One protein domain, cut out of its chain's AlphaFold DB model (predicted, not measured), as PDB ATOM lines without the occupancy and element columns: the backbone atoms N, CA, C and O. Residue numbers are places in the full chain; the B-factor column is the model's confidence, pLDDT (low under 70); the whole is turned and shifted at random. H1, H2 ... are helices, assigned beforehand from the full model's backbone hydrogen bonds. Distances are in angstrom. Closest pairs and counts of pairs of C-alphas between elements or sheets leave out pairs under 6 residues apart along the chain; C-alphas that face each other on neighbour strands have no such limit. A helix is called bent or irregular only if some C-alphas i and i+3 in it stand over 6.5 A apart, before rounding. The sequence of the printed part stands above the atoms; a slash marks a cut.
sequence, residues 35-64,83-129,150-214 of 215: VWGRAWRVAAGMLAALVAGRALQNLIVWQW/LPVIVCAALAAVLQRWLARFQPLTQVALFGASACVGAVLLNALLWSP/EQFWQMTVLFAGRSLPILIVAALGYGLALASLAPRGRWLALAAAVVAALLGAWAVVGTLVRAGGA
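What this domain is: This is residues 35 to 64, 83 to 129 and 150 to 214 of the 215 residues of an uncharacterized protein of Leucobacter komagatae (UniProt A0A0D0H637). Helices cross in a flat pile: H1 and H4b form its core, H2 and H5 cross H1, and H3 crosses H4b. The printed part has 142 residues, with five named helices, H1 to H5 in order along the chain, that hold 131 of them, and no named strand; its class is all helix. It is compact, radius of gyration of the C-alphas 16.7 A, spanning 53 by 47 by 25 A.

Where its parts are: Find C-alpha 35 at (38.154, 5.341, 28.777); H1 runs 43.0 A to residue 64. H2 is 83 to 99, H3 104 to 129. H4, 150 to 179, one helix by its hydrogen bonds, is bent: C-alphas 162 and 165 are 6.5 A apart, with arms H4a to 162 and H4b from 165. H5, 185 to 212, ends at (62.834, 39.515, 35.020).

How they stand to each other: H1 and H4b touch at a steep tilt of 46 degrees; their closest C-alphas, Met 46 and Gly 173, are 4.0 A apart. In H1, H4a, H4b and H5 every O i to N i+4 pair is within hydrogen-bond range.

The domain as a whole: Residues 65 to 82 and 130 to 149 are not printed, across 27.9 A and 17.3 A. Residues 150 to 166 fall under pLDDT 70.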
ATOM      1  N   VAL A  35      38.701   4.079  28.230       87.12
ATOM      2  CA  VAL A  35      38.154   5.341  28.777       87.12
ATOM      3  C   VAL A  35      39.274   6.368  28.965       87.12
ATOM      4  O   VAL A  35      39.175   7.505  28.507       87.12
ATOM      5  N   TRP A  36      40.394   5.927  29.539       85.69
ATOM      6  CA  TRP A  36      41.583   6.749  29.746       85.69
ATOM      7  C   TRP A  36      42.226   7.217  28.438       85.69
ATOM      8  O   TRP A  36      42.607   8.378  28.331       85.69
ATOM      9  N   GLY A  37      42.297   6.358  27.416       85.62
ATOM     10  CA  GLY A  37      42.822   6.741  26.103       85.62
ATOM     11  C   GLY A  37      41.989   7.832  25.422       85.62
ATOM     12  O   GLY A  37      42.542   8.718  24.769       85.62
ATOM     13  N   ARG A  38      40.664   7.810  25.602       85.06
ATOM     14  CA  ARG A  38      39.768   8.869  25.111       85.06
ATOM     15  C   ARG A  38      39.914  10.156  25.910       85.06
ATOM     16  O   ARG A  38      40.066  11.213  25.303       85.06
ATOM     17  N   ALA A  39      39.936  10.061  27.238       87.44
ATOM     18  CA  ALA A  39      40.119  11.210  28.121       87.44
ATOM     19  C   ALA A  39      41.423  11.962  27.809       87.44
ATOM     20  O   ALA A  39      41.398  13.179  27.653       87.44
ATOM     21  N   TRP A  40      42.535  11.245  27.601       88.38
ATOM     22  CA  TRP A  40      43.814  11.849  27.214       88.38
ATOM     23  C   TRP A  40      43.768  12.564  25.861       88.38
ATOM     24  O   TRP A  40      44.337  13.645  25.717       88.38
ATOM     25  N   ARG A  41      43.069  12.006  24.868       88.50
ATOM     26  CA  ARG A  41      42.902  12.664  23.562       88.50
ATOM     27  C   ARG A  41      42.053  13.926  23.658       88.50
ATOM     28  O   ARG A  41      42.394  14.921  23.026       88.50
ATOM     29  N   VAL A  42      40.982  13.900  24.454       88.44
ATOM     30  CA  VAL A  42      40.168  15.095  24.724       88.44
ATOM     31  C   VAL A  42      40.988  16.135  25.480       88.44
ATOM     32  O   VAL A  42      40.948  17.300  25.104       88.44
ATOM     33  N   ALA A  43      41.784  15.725  26.469       86.81
ATOM     34  CA  ALA A  43      42.673  16.624  27.195       86.81
ATOM     35  C   ALA A  43      43.671  17.316  26.253       86.81
ATOM     36  O   ALA A  43      43.793  18.537  26.278       86.81
ATOM     37  N   ALA A  44      44.329  16.556  25.371       86.38
ATOM     38  CA  ALA A  44      45.267  17.098  24.392       86.38
ATOM     39  C   ALA A  44      44.586  18.041  23.383       86.38
ATOM     40  O   ALA A  44      45.095  19.129  23.118       86.38
ATOM     41  N   GLY A  45      43.420  17.656  22.853       86.38
ATOM     42  CA  GLY A  45      42.646  18.500  21.941       86.38
ATOM     43  C   GLY A  45      42.166  19.791  22.608       86.38
ATOM     44  O   GLY A  45      42.269  20.864  22.019       86.38
ATOM     45  N   MET A  46      41.702  19.702  23.855       87.44
ATOM     46  CA  MET A  46      41.265  20.850  24.648       87.44
ATOM     47  C   MET A  46      42.427  21.788  24.969       87.44
ATOM     48  O   MET A  46      42.292  22.998  24.815       87.44
ATOM     49  N   LEU A  47      43.583  21.242  25.357       86.25
ATOM     50  CA  LEU A  47      44.787  22.028  25.608       86.25
ATOM     51  C   LEU A  47      45.216  22.779  24.342       86.25
ATOM     52  O   LEU A  47      45.471  23.978  24.405       86.25
ATOM     53  N   ALA A  48      45.225  22.109  23.186       83.88
ATOM     54  CA  ALA A  48      45.559  22.746  21.915       83.88
ATOM     55  C   ALA A  48      44.582  23.881  21.564       83.88
ATOM     56  O   ALA A  48      45.010  24.986  21.225       83.88
ATOM     57  N   ALA A  49      43.276  23.637  21.700       84.62
ATOM     58  CA  ALA A  49      42.245  24.635  21.427       84.62
ATOM     59  C   ALA A  49      42.322  25.835  22.390       84.62
ATOM     60  O   ALA A  49      42.186  26.979  21.958       84.62
ATOM     61  N   LEU A  50      42.591  25.597  23.678       83.19
ATOM     62  CA  LEU A  50      42.748  26.651  24.682       83.19
ATOM     63  C   LEU A  50      43.984  27.505  24.436       83.19
ATOM     64  O   LEU A  50      43.891  28.728  24.506       83.19
ATOM     65  N   VAL A  51      45.127  26.887  24.133       82.62
ATOM     66  CA  VAL A  51      46.358  27.631  23.846       82.62
ATOM     67  C   VAL A  51      46.191  28.473  22.579       82.62
ATOM     68  O   VAL A  51      46.541  29.652  22.587       82.62
ATOM     69  N   ALA A  52      45.574  27.921  21.528       80.31
ATOM     70  CA  ALA A  52      45.257  28.671  20.313       80.31
ATOM     71  C   ALA A  52      44.291  29.838  20.585       80.31
ATOM     72  O   ALA A  52      44.547  30.967  20.168       80.31
ATOM     73  N   GLY A  53      43.214  29.592  21.337       80.00
ATOM     74  CA  GLY A  53      42.250  30.625  21.719       80.00
ATOM     75  C   GLY A  53      42.881  31.732  22.564       80.00
ATOM     76  O   GLY A  53      42.627  32.912  22.328       80.00
ATOM     77  N   ARG A  54      43.763  31.375  23.504       77.38
ATOM     78  CA  ARG A  54      44.494  32.345  24.329       77.38
ATOM     79  C   ARG A  54      45.488  33.166  23.534       77.38
ATOM     80  O   ARG A  54      45.579  34.368  23.757       77.38
ATOM     81  N   ALA A  55      46.209  32.548  22.611       77.06
ATOM     82  CA  ALA A  55      47.098  33.269  21.720       77.06
ATOM     83  C   ALA A  55      46.332  34.269  20.852       77.06
ATOM     84  O   ALA A  55      46.726  35.428  20.777       77.06
ATOM     85  N   LEU A  56      45.201  33.856  20.271       78.50
ATOM     86  CA  LEU A  56      44.344  34.752  19.497       78.50
ATOM     87  C   LEU A  56      43.814  35.906  20.358       78.50
ATOM     88  O   LEU A  56      43.878  37.059  19.942       78.50
ATOM     89  N   GLN A  57      43.353  35.618  21.577       75.56
ATOM     90  CA  GLN A  57      42.921  36.649  22.518       75.56
ATOM     91  C   GLN A  57      44.058  37.628  22.836       75.56
ATOM     92  O   GLN A  57      43.833  38.835  22.830       75.56
ATOM     93  N   ASN A  58      45.271  37.129  23.079       72.50
ATOM     94  CA  ASN A  58      46.438  37.967  23.340       72.50
ATOM     95  C   ASN A  58      46.802  38.823  22.124       72.50
ATOM     96  O   ASN A  58      47.101  39.993  22.311       72.50
ATOM     97  N   LEU A  59      46.725  38.294  20.898       73.88
ATOM     98  CA  LEU A  59      46.963  39.066  19.673       73.88
ATOM     99  C   LEU A  59      45.940  40.196  19.503       73.88
ATOM    100  O   LEU A  59      46.318  41.324  19.202       73.88
ATOM    101  N   ILE A  60      44.656  39.912  19.742       75.25
ATOM    102  CA  ILE A  60      43.589  40.920  19.672       75.25
ATOM    103  C   ILE A  60      43.810  41.988  20.746       75.25
ATOM    104  O   ILE A  60      43.842  43.176  20.444       75.25
ATOM    105  N   VAL A  61      44.011  41.587  22.003       72.94
ATOM    106  CA  VAL A  61      44.237  42.531  23.107       72.94
ATOM    107  C   VAL A  61      45.495  43.363  22.869       72.94
ATOM    108  O   VAL A  61      45.476  44.564  23.115       72.94
ATOM    109  N   TRP A  62      46.560  42.760  22.345       69.06
ATOM    110  CA  TRP A  62      47.800  43.457  22.017       69.06
ATOM    111  C   TRP A  62      47.588  44.561  20.979       69.06
ATOM    112  O   TRP A  62      48.083  45.670  21.171       69.06
ATOM    113  N   GLN A  63      46.801  44.293  19.931       75.56
ATOM    114  CA  GLN A  63      46.485  45.298  18.912       75.56
ATOM    115  C   GLN A  63      45.637  46.461  19.446       75.56
ATOM    116  O   GLN A  63      45.798  47.582  18.976       75.56
ATOM    117  N   TRP A  64      44.750  46.211  20.412       71.81
ATOM    118  CA  TRP A  64      43.785  47.214  20.881       71.81
ATOM    119  C   TRP A  64      44.205  47.970  22.151       71.81
ATOM    120  O   TRP A  64      43.861  49.136  22.304       71.81
ATOM    121  N   LEU A  83      42.882  23.646  34.620       82.06
ATOM    122  CA  LEU A  83      41.593  23.382  35.256       82.06
ATOM    123  C   LEU A  83      40.504  23.035  34.221       82.06
ATOM    124  O   LEU A  83      39.875  21.985  34.376       82.06
ATOM    125  N   PRO A  84      40.310  23.798  33.123       80.81
ATOM    126  CA  PRO A  84      39.323  23.433  32.108       80.81
ATOM    127  C   PRO A  84      39.665  22.121  31.394       80.81
ATOM    128  O   PRO A  84      38.767  21.339  31.096       80.81
ATOM    129  N   VAL A  85      40.951  21.845  31.148       86.69
ATOM    130  CA  VAL A  85      41.399  20.595  30.510       86.69
ATOM    131  C   VAL A  85      41.047  19.385  31.370       86.69
ATOM    132  O   VAL A  85      40.493  18.414  30.855       86.69
ATOM    133  N   ILE A  86      41.314  19.452  32.677       88.06
ATOM    134  CA  ILE A  86      41.003  18.382  33.630       88.06
ATOM    135  C   ILE A  86      39.489  18.166  33.712       88.06
ATOM    136  O   ILE A  86      39.026  17.029  33.607       88.06
ATOM    137  N   VAL A  87      38.709  19.246  33.832       86.88
ATOM    138  CA  VAL A  87      37.241  19.174  33.893       86.88
ATOM    139  C   VAL A  87      36.671  18.568  32.609       86.88
ATOM    140  O   VAL A  87      35.864  17.644  32.679       86.88
ATOM    141  N   CYS A  88      37.120  19.010  31.431       87.94
ATOM    142  CA  CYS A  88      36.676  18.455  30.152       87.94
ATOM    143  C   CYS A  88      37.092  16.988  29.967       87.94
ATOM    144  O   CYS A  88      36.316  16.203  29.422       87.94
ATOM    145  N   ALA A  89      38.278  16.588  30.433       88.50
ATOM    146  CA  ALA A  89      38.722  15.197  30.388       88.50
ATOM    147  C   ALA A  89      37.864  14.295  31.293       88.50
ATOM    148  O   ALA A  89      37.446  13.215  30.870       88.50
ATOM    149  N   ALA A  90      37.543  14.761  32.504       89.88
ATOM    150  CA  ALA A  90      36.639  14.066  33.416       89.88
ATOM    151  C   ALA A  90      35.221  13.968  32.831       89.88
ATOM    152  O   ALA A  90      34.634  12.886  32.797       89.88
ATOM    153  N   LEU A  91      34.699  15.070  32.285       88.94
ATOM    154  CA  LEU A  91      33.393  15.114  31.628       88.94
ATOM    155  C   LEU A  91      33.332  14.139  30.444       88.94
ATOM    156  O   LEU A  91      32.353  13.413  30.286       88.94
ATOM    157  N   ALA A  92      34.399  14.068  29.643       88.56
ATOM    158  CA  ALA A  92      34.502  13.127  28.534       88.56
ATOM    159  C   ALA A  92      34.478  11.673  29.012       88.56
ATOM    160  O   ALA A  92      33.787  10.858  28.403       88.56
ATOM    161  N   ALA A  93      35.179  11.355  30.103       90.00
ATOM    162  CA  ALA A  93      35.179  10.016  30.687       90.00
ATOM    163  C   ALA A  93      33.778   9.603  31.178       90.00
ATOM    164  O   ALA A  93      33.348   8.475  30.930       90.00
ATOM    165  N   VAL A  94      33.042  10.524  31.812       92.69
ATOM    166  CA  VAL A  94      31.684  10.286  32.335       92.69
ATOM    167  C   VAL A  94      30.655  10.164  31.207       92.69
ATOM    168  O   VAL A  94      29.887   9.201  31.159       92.69
ATOM    169  N   LEU A  95      30.649  11.105  30.261       90.44
ATOM    170  CA  LEU A  95      29.652  11.160  29.185       90.44
ATOM    171  C   LEU A  95      29.917  10.164  28.056       90.44
ATOM    172  O   LEU A  95      29.082   9.997  27.168       90.44
ATOM    173  N   GLN A  96      31.047   9.461  28.086       87.50
ATOM    174  CA  GLN A  96      31.515   8.604  27.003       87.50
ATOM    175  C   GLN A  96      30.473   7.596  26.501       87.50
ATOM    176  O   GLN A  96      30.279   7.444  25.293       87.50
ATOM    177  N   ARG A  97      29.810   6.882  27.422       88.38
ATOM    178  CA  ARG A  97      28.813   5.852  27.076       88.38
ATOM    179  C   ARG A  97      27.567   6.455  26.430       88.38
ATOM    180  O   ARG A  97      26.941   5.809  25.595       88.38
ATOM    181  N   TRP A  98      27.218   7.673  26.829       92.81
ATOM    182  CA  TRP A  98      26.060   8.392  26.322       92.81
ATOM    183  C   TRP A  98      26.358   9.031  24.959       92.81
ATOM    184  O   TRP A  98      25.620   8.792  24.006       92.81
ATOM    185  N   LEU A  99      27.496   9.724  24.822       87.81
ATOM    186  CA  LEU A  99      27.925  10.358  23.570       87.81
ATOM    187  C   LEU A  99      28.129   9.339  22.441       87.81
ATOM    188  O   LEU A  99      27.751   9.608  21.307       87.81
ATOM    189  N   ALA A 100      28.639   8.138  22.736       85.94
ATOM    190  CA  ALA A 100      28.892   7.106  21.723       85.94
ATOM    191  C   ALA A 100      27.645   6.644  20.934       85.94
ATOM    192  O   ALA A 100      27.794   5.960  19.917       85.94
ATOM    193  N   ARG A 101      26.436   7.003  21.394       88.81
ATOM    194  CA  ARG A 101      25.156   6.709  20.731       88.81
ATOM    195  C   ARG A 101      24.837   7.664  19.576       88.81
ATOM    196  O   ARG A 101      23.989   7.339  18.754       88.81
ATOM    197  N   PHE A 102      25.500   8.817  19.507       88.25
ATOM    198  CA  PHE A 102      25.202   9.872  18.538       88.25
ATOM    199  C   PHE A 102      26.218   9.923  17.390       88.25
ATOM    200  O   PHE A 102      27.331   9.404  17.498       88.25
ATOM    201  N   GLN A 103      25.843  10.593  16.299       85.56
ATOM    202  CA  GLN A 103      26.733  10.908  15.176       85.56
ATOM    203  C   GLN A 103      27.858  11.867  15.616       85.56
ATOM    204  O   GLN A 103      27.633  12.677  16.514       85.56
ATOM    205  N   PRO A 104      29.058  11.830  15.005       81.31
ATOM    206  CA  PRO A 104      30.236  12.561  15.492       81.31
ATOM    207  C   PRO A 104      30.031  14.079  15.575       81.31
ATOM    208  O   PRO A 104      30.455  14.692  16.551       81.31
ATOM    209  N   LEU A 105      29.322  14.684  14.615       82.31
ATOM    210  CA  LEU A 105      28.979  16.111  14.665       82.31
ATOM    211  C   LEU A 105      28.105  16.432  15.890       82.31
ATOM    212  O   LEU A 105      28.362  17.379  16.629       82.31
ATOM    213  N   THR A 106      27.098  15.596  16.143       87.25
ATOM    214  CA  THR A 106      26.209  15.722  17.300       87.25
ATOM    215  C   THR A 106      26.961  15.471  18.608       87.25
ATOM    216  O   THR A 106      26.711  16.167  19.584       87.25
ATOM    217  N   GLN A 107      27.922  14.540  18.637       88.12
ATOM    218  CA  GLN A 107      28.773  14.317  19.811       88.12
ATOM    219  C   GLN A 107      29.569  15.566  20.175       88.12
ATOM    220  O   GLN A 107      29.619  15.927  21.345       88.12
ATOM    221  N   VAL A 108      30.162  16.231  19.179       88.25
ATOM    222  CA  VAL A 108      30.910  17.478  19.370       88.25
ATOM    223  C   VAL A 108      30.005  18.572  19.942       88.25
ATOM    224  O   VAL A 108      30.366  19.207  20.931       88.25
ATOM    225  N   ALA A 109      28.811  18.751  19.369       87.31
ATOM    226  CA  ALA A 109      27.853  19.751  19.836       87.31
ATOM    227  C   ALA A 109      27.357  19.468  21.267       87.31
ATOM    228  O   ALA A 109      27.370  20.360  22.114       87.31
ATOM    229  N   LEU A 110      26.975  18.220  21.566       90.88
ATOM    230  CA  LEU A 110      26.508  17.809  22.894       90.88
ATOM    231  C   LEU A 110      27.623  17.872  23.943       90.88
ATOM    232  O   LEU A 110      27.373  18.255  25.088       90.88
ATOM    233  N   PHE A 111      28.859  17.536  23.570       91.06
ATOM    234  CA  PHE A 111      30.015  17.700  24.446       91.06
ATOM    235  C   PHE A 111      30.276  19.179  24.752       91.06
ATOM    236  O   PHE A 111      30.424  19.541  25.913       91.06
ATOM    237  N   GLY A 112      30.253  20.053  23.741       86.56
ATOM    238  CA  GLY A 112      30.384  21.498  23.946       86.56
ATOM    239  C   GLY A 112      29.291  22.061  24.860       86.56
ATOM    240  O   GLY A 112      29.589  22.801  25.797       86.56
ATOM    241  N   ALA A 113      28.033  21.664  24.643       87.44
ATOM    242  CA  ALA A 113      26.907  22.088  25.473       87.44
ATOM    243  C   ALA A 113      27.044  21.608  26.927       87.44
ATOM    244  O   ALA A 113      26.887  22.393  27.858       87.44
ATOM    245  N   SER A 114      27.397  20.337  27.137       89.12
ATOM    246  CA  SER A 114      27.601  19.785  28.483       89.12
ATOM    247  C   SER A 114      28.819  20.379  29.193       89.12
ATOM    248  O   SER A 114      28.748  20.632  30.392       89.12
ATOM    249  N   ALA A 115      29.903  20.679  28.472       87.12
ATOM    250  CA  ALA A 115      31.046  21.408  29.013       87.12
ATOM    251  C   ALA A 115      30.667  22.842  29.419       87.12
ATOM    252  O   ALA A 115      31.090  23.304  30.474       87.12
ATOM    253  N   CYS A 116      29.832  23.523  28.627       84.06
ATOM    254  CA  CYS A 116      29.303  24.845  28.965       84.06
ATOM    255  C   CYS A 116      28.449  24.799  30.242       84.06
ATOM    256  O   CYS A 116      28.709  25.548  31.182       84.06
ATOM    257  N   VAL A 117      27.502  23.856  30.332       85.38
ATOM    258  CA  VAL A 117      26.693  23.641  31.546       85.38
ATOM    259  C   VAL A 117      27.585  23.326  32.749       85.38
ATOM    260  O   VAL A 117      27.417  23.918  33.810       85.38
ATOM    261  N   GLY A 118      28.576  22.446  32.580       82.56
ATOM    262  CA  GLY A 118      29.547  22.118  33.622       82.56
ATOM    263  C   GLY A 118      30.352  23.334  34.085       82.56
ATOM    264  O   GLY A 118      30.528  23.517  35.284       82.56
ATOM    265  N   ALA A 119      30.785  24.199  33.165       77.69
ATOM    266  CA  ALA A 119      31.499  25.430  33.491       77.69
ATOM    267  C   ALA A 119      30.617  26.429  34.255       77.69
ATOM    268  O   ALA A 119      31.072  27.009  35.238       77.69
ATOM    269  N   VAL A 120      29.354  26.598  33.848       79.06
ATOM    270  CA  VAL A 120      28.385  27.452  34.552       79.06
ATOM    271  C   VAL A 120      28.125  26.923  35.963       79.06
ATOM    272  O   VAL A 120      28.155  27.701  36.913       79.06
ATOM    273  N   LEU A 121      27.939  25.609  36.122       80.88
ATOM    274  CA  LEU A 121      27.749  24.978  37.431       80.88
ATOM    275  C   LEU A 121      28.990  25.104  38.317       80.88
ATOM    276  O   LEU A 121      28.869  25.460  39.484       80.88
ATOM    277  N   LEU A 122      30.181  24.852  37.773       76.62
ATOM    278  CA  LEU A 122      31.434  24.977  38.513       76.62
ATOM    279  C   LEU A 122      31.657  26.425  38.959       76.62
ATOM    280  O   LEU A 122      32.027  26.662  40.102       76.62
ATOM    281  N   ASN A 123      31.361  27.394  38.092       72.38
ATOM    282  CA  ASN A 123      31.383  28.805  38.454       72.38
ATOM    283  C   ASN A 123      30.362  29.098  39.568       72.38
ATOM    284  O   ASN A 123      30.729  29.647  40.600       72.38
ATOM    285  N   ALA A 124      29.109  28.661  39.429       69.31
ATOM    286  CA  ALA A 124      28.097  28.849  40.467       69.31
ATOM    287  C   ALA A 124      28.526  28.255  41.823       69.31
ATOM    288  O   ALA A 124      28.329  28.892  42.851       69.31
ATOM    289  N   LEU A 125      29.164  27.079  41.831       75.50
ATOM    290  CA  LEU A 125      29.665  26.418  43.041       75.50
ATOM    291  C   LEU A 125      30.904  27.091  43.645       75.50
ATOM    292  O   LEU A 125      31.051  27.099  44.861       75.50
ATOM    293  N   LEU A 126      31.801  27.639  42.824       71.38
ATOM    294  CA  LEU A 126      32.990  28.346  43.309       71.38
ATOM    295  C   LEU A 126      32.636  29.713  43.908       71.38
ATOM    296  O   LEU A 126      33.281  30.148  44.859       71.38
ATOM    297  N   TRP A 127      31.602  30.373  43.382       64.94
ATOM    298  CA  TRP A 127      31.155  31.686  43.854       64.94
ATOM    299  C   TRP A 127      30.058  31.614  44.929       64.94
ATOM    300  O   TRP A 127      29.896  32.565  45.693       64.94
ATOM    301  N   SER A 128      29.337  30.494  45.061       61.50
ATOM    302  CA  SER A 128      28.319  30.319  46.105       61.50
ATOM    303  C   SER A 128      28.837  30.447  47.545       61.50
ATOM    304  O   SER A 128      28.148  31.104  48.323       61.50
ATOM    305  N   PRO A 129      30.022  29.942  47.957       56.91
ATOM    306  CA  PRO A 129      30.512  30.163  49.319       56.91
ATOM    307  C   PRO A 129      30.885  31.627  49.577       56.91
ATOM    308  O   PRO A 129      30.760  32.092  50.706       56.91
ATOM    309  N   GLU A 150      19.564  39.648  41.666       55.84
ATOM    310  CA  GLU A 150      19.783  40.358  40.401       55.84
ATOM    311  C   GLU A 150      21.260  40.394  39.993       55.84
ATOM    312  O   GLU A 150      21.565  40.088  38.842       55.84
ATOM    313  N   GLN A 151      22.193  40.677  40.916       59.16
ATOM    314  CA  GLN A 151      23.629  40.603  40.610       59.16
ATOM    315  C   GLN A 151      24.079  39.182  40.261       59.16
ATOM    316  O   GLN A 151      24.862  39.006  39.326       59.16
ATOM    317  N   PHE A 152      23.569  38.160  40.956       64.25
ATOM    318  CA  PHE A 152      23.839  36.764  40.619       64.25
ATOM    319  C   PHE A 152      23.354  36.431  39.205       64.25
ATOM    320  O   PHE A 152      24.102  35.840  38.424       64.25
ATOM    321  N   TRP A 153      22.135  36.837  38.844       62.00
ATOM    322  CA  TRP A 153      21.576  36.564  37.523       62.00
ATOM    323  C   TRP A 153      22.294  37.345  36.424       62.00
ATOM    324  O   TRP A 153      22.669  36.759  35.412       62.00
ATOM    325  N   GLN A 154      22.588  38.628  36.639       61.81
ATOM    326  CA  GLN A 154      23.368  39.443  35.704       61.81
ATOM    327  C   GLN A 154      24.769  38.869  35.490       61.81
ATOM    328  O   GLN A 154      25.188  38.707  34.345       61.81
ATOM    329  N   MET A 155      25.472  38.490  36.563       60.28
ATOM    330  CA  MET A 155      26.780  37.839  36.472       60.28
ATOM    331  C   MET A 155      26.676  36.493  35.765       60.28
ATOM    332  O   MET A 155      27.495  36.225  34.896       60.28
ATOM    333  N   THR A 156      25.656  35.684  36.056       61.06
ATOM    334  CA  THR A 156      25.427  34.385  35.405       61.06
ATOM    335  C   THR A 156      25.130  34.540  33.914       61.06
ATOM    336  O   THR A 156      25.709  33.813  33.114       61.06
ATOM    337  N   VAL A 157      24.302  35.508  33.510       62.59
ATOM    338  CA  VAL A 157      23.987  35.797  32.100       62.59
ATOM    339  C   VAL A 157      25.208  36.365  31.368       62.59
ATOM    340  O   VAL A 157      25.514  35.932  30.259       62.59
ATOM    341  N   LEU A 158      25.972  37.264  31.996       62.91
ATOM    342  CA  LEU A 158      27.257  37.741  31.467       62.91
ATOM    343  C   LEU A 158      28.275  36.603  31.335       62.91
ATOM    344  O   LEU A 158      29.011  36.550  30.350       62.91
ATOM    345  N   PHE A 159      28.308  35.671  32.291       62.69
ATOM    346  CA  PHE A 159      29.153  34.480  32.237       62.69
ATOM    347  C   PHE A 159      28.683  33.501  31.160       62.69
ATOM    348  O   PHE A 159      29.509  32.920  30.461       62.69
ATOM    349  N   ALA A 160      27.372  33.345  30.970       59.28
ATOM    350  CA  ALA A 160      26.772  32.555  29.899       59.28
ATOM    351  C   ALA A 160      27.148  33.134  28.521       59.28
ATOM    352  O   ALA A 160      27.633  32.419  27.647       59.28
ATOM    353  N   GLY A 161      27.057  34.457  28.355       58.97
ATOM    354  CA  GLY A 161      27.531  35.149  27.153       58.97
ATOM    355  C   GLY A 161      29.043  35.002  26.938       58.97
ATOM    356  O   GLY A 161      29.496  34.730  25.828       58.97
ATOM    357  N   ARG A 162      29.841  35.089  28.011       60.88
ATOM    358  CA  ARG A 162      31.299  34.862  27.983       60.88
ATOM    359  C   ARG A 162      31.716  33.396  27.854       60.88
ATOM    360  O   ARG A 162      32.887  33.139  27.582       60.88
ATOM    361  N   SER A 163      30.805  32.441  28.028       62.31
ATOM    362  CA  SER A 163      31.084  31.002  27.916       62.31
ATOM    363  C   SER A 163      30.741  30.427  26.543       62.31
ATOM    364  O   SER A 163      31.128  29.300  26.246       62.31
ATOM    365  N   LEU A 164      30.153  31.215  25.640       67.38
ATOM    366  CA  LEU A 164      30.043  30.867  24.219       67.38
ATOM    367  C   LEU A 164      31.412  30.522  23.584       67.38
ATOM    368  O   LEU A 164      31.532  29.466  22.961       67.38
ATOM    369  N   PRO A 165      32.484  31.313  23.805       69.62
ATOM    370  CA  PRO A 165      33.842  30.926  23.424       69.62
ATOM    371  C   PRO A 165      34.299  29.605  24.052       69.62
ATOM    372  O   PRO A 165      34.971  28.821  23.391       69.62
ATOM    373  N   ILE A 166      33.913  29.323  25.302       69.25
ATOM    374  CA  ILE A 166      34.253  28.065  25.988       69.25
ATOM    375  C   ILE A 166      33.572  26.882  25.297       69.25
ATOM    376  O   ILE A 166      34.213  25.854  25.091       69.25
ATOM    377  N   LEU A 167      32.314  27.035  24.874       77.00
ATOM    378  CA  LEU A 167      31.594  26.030  24.093       77.00
ATOM    379  C   LEU A 167      32.319  25.742  22.776       77.00
ATOM    380  O   LEU A 167      32.542  24.577  22.451       77.00
ATOM    381  N   ILE A 168      32.733  26.785  22.051       81.44
ATOM    382  CA  ILE A 168      33.472  26.648  20.787       81.44
ATOM    383  C   ILE A 168      34.807  25.938  21.025       81.44
ATOM    384  O   ILE A 168      35.130  24.991  20.314       81.44
ATOM    385  N   VAL A 169      35.565  26.339  22.047       82.88
ATOM    386  CA  VAL A 169      36.859  25.727  22.379       82.88
ATOM    387  C   VAL A 169      36.692  24.263  22.796       82.88
ATOM    388  O   VAL A 169      37.444  23.412  22.324       82.88
ATOM    389  N   ALA A 170      35.685  23.937  23.610       81.44
ATOM    390  CA  ALA A 170      35.389  22.565  24.021       81.44
ATOM    391  C   ALA A 170      34.944  21.690  22.840       81.44
ATOM    392  O   ALA A 170      35.400  20.553  22.700       81.44
ATOM    393  N   ALA A 171      34.100  22.231  21.957       84.31
ATOM    394  CA  ALA A 171      33.677  21.568  20.732       84.31
ATOM    395  C   ALA A 171      34.867  21.322  19.789       84.31
ATOM    396  O   ALA A 171      35.052  20.207  19.302       84.31
ATOM    397  N   LEU A 172      35.724  22.325  19.579       85.06
ATOM    398  CA  LEU A 172      36.939  22.194  18.774       85.06
ATOM    399  C   LEU A 172      37.917  21.188  19.384       85.06
ATOM    400  O   LEU A 172      38.456  20.357  18.658       85.06
ATOM    401  N   GLY A 173      38.109  21.206  20.704       84.12
ATOM    402  CA  GLY A 173      38.984  20.270  21.403       84.12
ATOM    403  C   GLY A 173      38.514  18.819  21.280       84.12
ATOM    404  O   GLY A 173      39.302  17.933  20.947       84.12
ATOM    405  N   TYR A 174      37.215  18.569  21.460       85.31
ATOM    406  CA  TYR A 174      36.633  17.239  21.263       85.31
ATOM    407  C   TYR A 174      36.631  16.820  19.783       85.31
ATOM    408  O   TYR A 174      36.928  15.671  19.454       85.31
ATOM    409  N   GLY A 175      36.375  17.758  18.868       83.44
ATOM    410  CA  GLY A 175      36.469  17.542  17.425       83.44
ATOM    411  C   GLY A 175      37.882  17.163  16.978       83.44
ATOM    412  O   GLY A 175      38.045  16.202  16.230       83.44
ATOM    413  N   LEU A 176      38.910  17.842  17.494       83.00
ATOM    414  CA  LEU A 176      40.324  17.504  17.292       83.00
ATOM    415  C   LEU A 176      40.650  16.110  17.837       83.00
ATOM    416  O   LEU A 176      41.341  15.330  17.175       83.00
ATOM    417  N   ALA A 177      40.111  15.760  19.008       84.75
ATOM    418  CA  ALA A 177      40.282  14.435  19.590       84.75
ATOM    419  C   ALA A 177      39.706  13.334  18.684       84.75
ATOM    420  O   ALA A 177      40.381  12.330  18.449       84.75
ATOM    421  N   LEU A 178      38.520  13.537  18.103       82.50
ATOM    422  CA  LEU A 178      37.940  12.616  17.119       82.50
ATOM    423  C   LEU A 178      38.739  12.591  15.808       82.50
ATOM    424  O   LEU A 178      39.067  11.519  15.298       82.50
ATOM    425  N   ALA A 179      39.103  13.762  15.279       82.12
ATOM    426  CA  ALA A 179      39.841  13.895  14.025       82.12
ATOM    427  C   ALA A 179      41.220  13.218  14.087       82.12
ATOM    428  O   ALA A 179      41.667  12.647  13.095       82.12
ATOM    429  N   SER A 180      41.863  13.191  15.257       80.50
ATOM    430  CA  SER A 180      43.167  12.545  15.468       80.50
ATOM    431  C   SER A 180      43.188  11.028  15.194       80.50
ATOM    432  O   SER A 180      44.262  10.421  15.131       80.50
ATOM    433  N   LEU A 181      42.024  10.388  15.051       77.50
ATOM    434  CA  LEU A 181      41.913   8.987  14.642       77.50
ATOM    435  C   LEU A 181      41.850   8.795  13.127       77.50
ATOM    436  O   LEU A 181      42.200   7.720  12.643       77.50
ATOM    437  N   ALA A 182      41.446   9.816  12.373       78.00
ATOM    438  CA  ALA A 182      41.436   9.746  10.922       78.00
ATOM    439  C   ALA A 182      42.875   9.857  10.379       78.00
ATOM    440  O   ALA A 182      43.637  10.704  10.846       78.00
ATOM    441  N   PRO A 183      43.264   9.087   9.346       68.75
ATOM    442  CA  PRO A 183      44.617   9.139   8.784       68.75
ATOM    443  C   PRO A 183      44.997  10.537   8.270       68.75
ATOM    444  O   PRO A 183      46.127  10.974   8.465       68.75
ATOM    445  N   ARG A 184      44.042  11.281   7.692       72.88
ATOM    446  CA  ARG A 184      44.232  12.695   7.313       72.88
ATOM    447  C   ARG A 184      44.137  13.654   8.506       72.88
ATOM    448  O   ARG A 184      44.830  14.664   8.533       72.88
ATOM    449  N   GLY A 185      43.322  13.328   9.508       64.62
ATOM    450  CA  GLY A 185      43.142  14.160  10.701       64.62
ATOM    451  C   GLY A 185      44.292  14.066  11.711       64.62
ATOM    452  O   GLY A 185      44.465  14.977  12.513       64.62
ATOM    453  N   ARG A 186      45.147  13.037  11.621       73.31
ATOM    454  CA  ARG A 186      46.419  12.959  12.361       73.31
ATOM    455  C   ARG A 186      47.330  14.147  12.073       73.31
ATOM    456  O   ARG A 186      47.880  14.707  13.012       73.31
ATOM    457  N   TRP A 187      47.444  14.558  10.810       73.75
ATOM    458  CA  TRP A 187      48.251  15.718  10.418       73.75
ATOM    459  C   TRP A 187      47.667  17.029  10.939       73.75
ATOM    460  O   TRP A 187      48.416  17.876  11.406       73.75
ATOM    461  N   LEU A 188      46.337  17.166  10.935       71.88
ATOM    462  CA  LEU A 188      45.656  18.320  11.532       71.88
ATOM    463  C   LEU A 188      45.862  18.379  13.049       71.88
ATOM    464  O   LEU A 188      46.141  19.447  13.583       71.88
ATOM    465  N   ALA A 189      45.779  17.240  13.741       69.81
ATOM    466  CA  ALA A 189      46.061  17.165  15.172       69.81
ATOM    467  C   ALA A 189      47.532  17.490  15.484       69.81
ATOM    468  O   ALA A 189      47.806  18.197  16.450       69.81
ATOM    469  N   LEU A 190      48.470  17.029  14.649       74.88
ATOM    470  CA  LEU A 190      49.895  17.357  14.760       74.88
ATOM    471  C   LEU A 190      50.154  18.845  14.519       74.88
ATOM    472  O   LEU A 190      50.833  19.475  15.320       74.88
ATOM    473  N   ALA A 191      49.571  19.424  13.468       72.81
ATOM    474  CA  ALA A 191      49.669  20.851  13.185       72.81
ATOM    475  C   ALA A 191      49.092  21.685  14.337       72.81
ATOM    476  O   ALA A 191      49.744  22.612  14.806       72.81
ATOM    477  N   ALA A 192      47.917  21.313  14.855       73.25
ATOM    478  CA  ALA A 192      47.314  21.966  16.013       73.25
ATOM    479  C   ALA A 192      48.201  21.857  17.265       73.25
ATOM    480  O   ALA A 192      48.352  22.837  17.987       73.25
ATOM    481  N   ALA A 193      48.825  20.699  17.502       74.19
ATOM    482  CA  ALA A 193      49.745  20.499  18.619       74.19
ATOM    483  C   ALA A 193      51.029  21.334  18.479       74.19
ATOM    484  O   ALA A 193      51.455  21.947  19.452       74.19
ATOM    485  N   VAL A 194      51.623  21.403  17.281       78.00
ATOM    486  CA  VAL A 194      52.816  22.224  17.009       78.00
ATOM    487  C   VAL A 194      52.499  23.705  17.177       78.00
ATOM    488  O   VAL A 194      53.224  24.414  17.867       78.00
ATOM    489  N   VAL A 195      51.388  24.169  16.603       78.31
ATOM    490  CA  VAL A 195      50.929  25.555  16.751       78.31
ATOM    491  C   VAL A 195      50.680  25.876  18.225       78.31
ATOM    492  O   VAL A 195      51.169  26.888  18.716       78.31
ATOM    493  N   ALA A 196      50.004  24.993  18.963       74.81
ATOM    494  CA  ALA A 196      49.807  25.168  20.397       74.81
ATOM    495  C   ALA A 196      51.138  25.198  21.168       74.81
ATOM    496  O   ALA A 196      51.314  26.047  22.032       74.81
ATOM    497  N   ALA A 197      52.101  24.333  20.846       74.88
ATOM    498  CA  ALA A 197      53.409  24.329  21.499       74.88
ATOM    499  C   ALA A 197      54.180  25.637  21.257       74.88
ATOM    500  O   ALA A 197      54.708  26.217  22.205       74.88
ATOM    501  N   LEU A 198      54.192  26.138  20.018       79.50
ATOM    502  CA  LEU A 198      54.839  27.406  19.662       79.50
ATOM    503  C   LEU A 198      54.183  28.596  20.371       79.50
ATOM    504  O   LEU A 198      54.872  29.434  20.951       79.50
ATOM    505  N   LEU A 199      52.851  28.648  20.376       76.12
ATOM    506  CA  LEU A 199      52.095  29.705  21.047       76.12
ATOM    507  C   LEU A 199      52.238  29.645  22.575       76.12
ATOM    508  O   LEU A 199      52.349  30.683  23.227       76.12
ATOM    509  N   GLY A 200      52.275  28.440  23.145       70.38
ATOM    510  CA  GLY A 200      52.532  28.218  24.565       70.38
ATOM    511  C   GLY A 200      53.937  28.667  24.965       70.38
ATOM    512  O   GLY A 200      54.084  29.399  25.939       70.38
ATOM    513  N   ALA A 201      54.956  28.305  24.182       77.38
ATOM    514  CA  ALA A 201      56.331  28.748  24.401       77.38
ATOM    515  C   ALA A 201      56.449  30.277  24.333       77.38
ATOM    516  O   ALA A 201      57.047  30.884  25.220       77.38
ATOM    517  N   TRP A 202      55.816  30.911  23.341       77.38
ATOM    518  CA  TRP A 202      55.774  32.370  23.229       77.38
ATOM    519  C   TRP A 202      55.125  33.031  24.454       77.38
ATOM    520  O   TRP A 202      55.682  33.979  25.007       77.38
ATOM    521  N   ALA A 203      53.991  32.501  24.928       69.38
ATOM    522  CA  ALA A 203      53.320  33.014  26.122       69.38
ATOM    523  C   ALA A 203      54.195  32.877  27.380       69.38
ATOM    524  O   ALA A 203      54.296  33.825  28.160       69.38
ATOM    525  N   VAL A 204      54.871  31.736  27.560       71.38
ATOM    526  CA  VAL A 204      55.785  31.508  28.691       71.38
ATOM    527  C   VAL A 204      56.963  32.480  28.640       71.38
ATOM    528  O   VAL A 204      57.214  33.171  29.627       71.38
ATOM    529  N   VAL A 205      57.637  32.609  27.493       76.75
ATOM    530  CA  VAL A 205      58.751  33.558  27.318       76.75
ATOM    531  C   VAL A 205      58.295  34.990  27.606       76.75
ATOM    532  O   VAL A 205      58.955  35.691  28.369       76.75
ATOM    533  N   GLY A 206      57.135  35.404  27.088       69.50
ATOM    534  CA  GLY A 206      56.568  36.727  27.363       69.50
ATOM    535  C   GLY A 206      56.322  36.981  28.855       69.50
ATOM    536  O   GLY A 206      56.634  38.063  29.357       69.50
ATOM    537  N   THR A 207      55.821  35.982  29.593       68.69
ATOM    538  CA  THR A 207      55.644  36.105  31.052       68.69
ATOM    539  C   THR A 207      56.969  36.160  31.818       68.69
ATOM    540  O   THR A 207      57.092  36.962  32.743       68.69
ATOM    541  N   LEU A 208      57.973  35.366  31.425       71.25
ATOM    542  CA  LEU A 208      59.286  35.332  32.081       71.25
ATOM    543  C   LEU A 208      60.082  36.624  31.865       71.25
ATOM    544  O   LEU A 208      60.647  37.152  32.820       71.25
ATOM    545  N   VAL A 209      60.082  37.175  30.646       73.50
ATOM    546  CA  VAL A 209      60.760  38.448  30.336       73.50
ATOM    547  C   VAL A 209      60.203  39.587  31.191       73.50
ATOM    548  O   VAL A 209      60.961  40.397  31.718       73.50
ATOM    549  N   ARG A 210      58.881  39.627  31.400       64.25
ATOM    550  CA  ARG A 210      58.250  40.642  32.255       64.25
ATOM    551  C   ARG A 210      58.583  40.459  33.736       64.25
ATOM    552  O   ARG A 210      58.767  41.452  34.429       64.25
ATOM    553  N   ALA A 211      58.665  39.217  34.212       62.00
ATOM    554  CA  ALA A 211      59.057  38.927  35.590       62.00
ATOM    555  C   ALA A 211      60.520  39.315  35.873       62.00
ATOM    556  O   ALA A 211      60.813  39.801  36.958       62.00
ATOM    557  N   GLY A 212      61.420  39.142  34.897       64.12
ATOM    558  CA  GLY A 212      62.834  39.515  35.020       64.12
ATOM    559  C   GLY A 212      63.125  41.012  34.861       64.12
ATOM    560  O   GLY A 212      64.105  41.489  35.411       64.12
ATOM    561  N   GLY A 213      62.283  41.763  34.141       57.62
ATOM    562  CA  GLY A 213      62.433  43.217  33.966       57.62
ATOM    563  C   GLY A 213      61.837  44.078  35.088       57.62
ATOM    564  O   GLY A 213      61.889  45.299  34.997       57.62
ATOM    565  N   ALA A 214      61.231  43.462  36.106       52.50
ATOM    566  CA  ALA A 214      60.659  44.139  37.274       52.50
ATOM    567  C   ALA A 214      61.574  44.085  38.519       52.50
ATOM    568  O   ALA A 214      61.110  44.398  39.617       52.50
TER     569      ALA A 214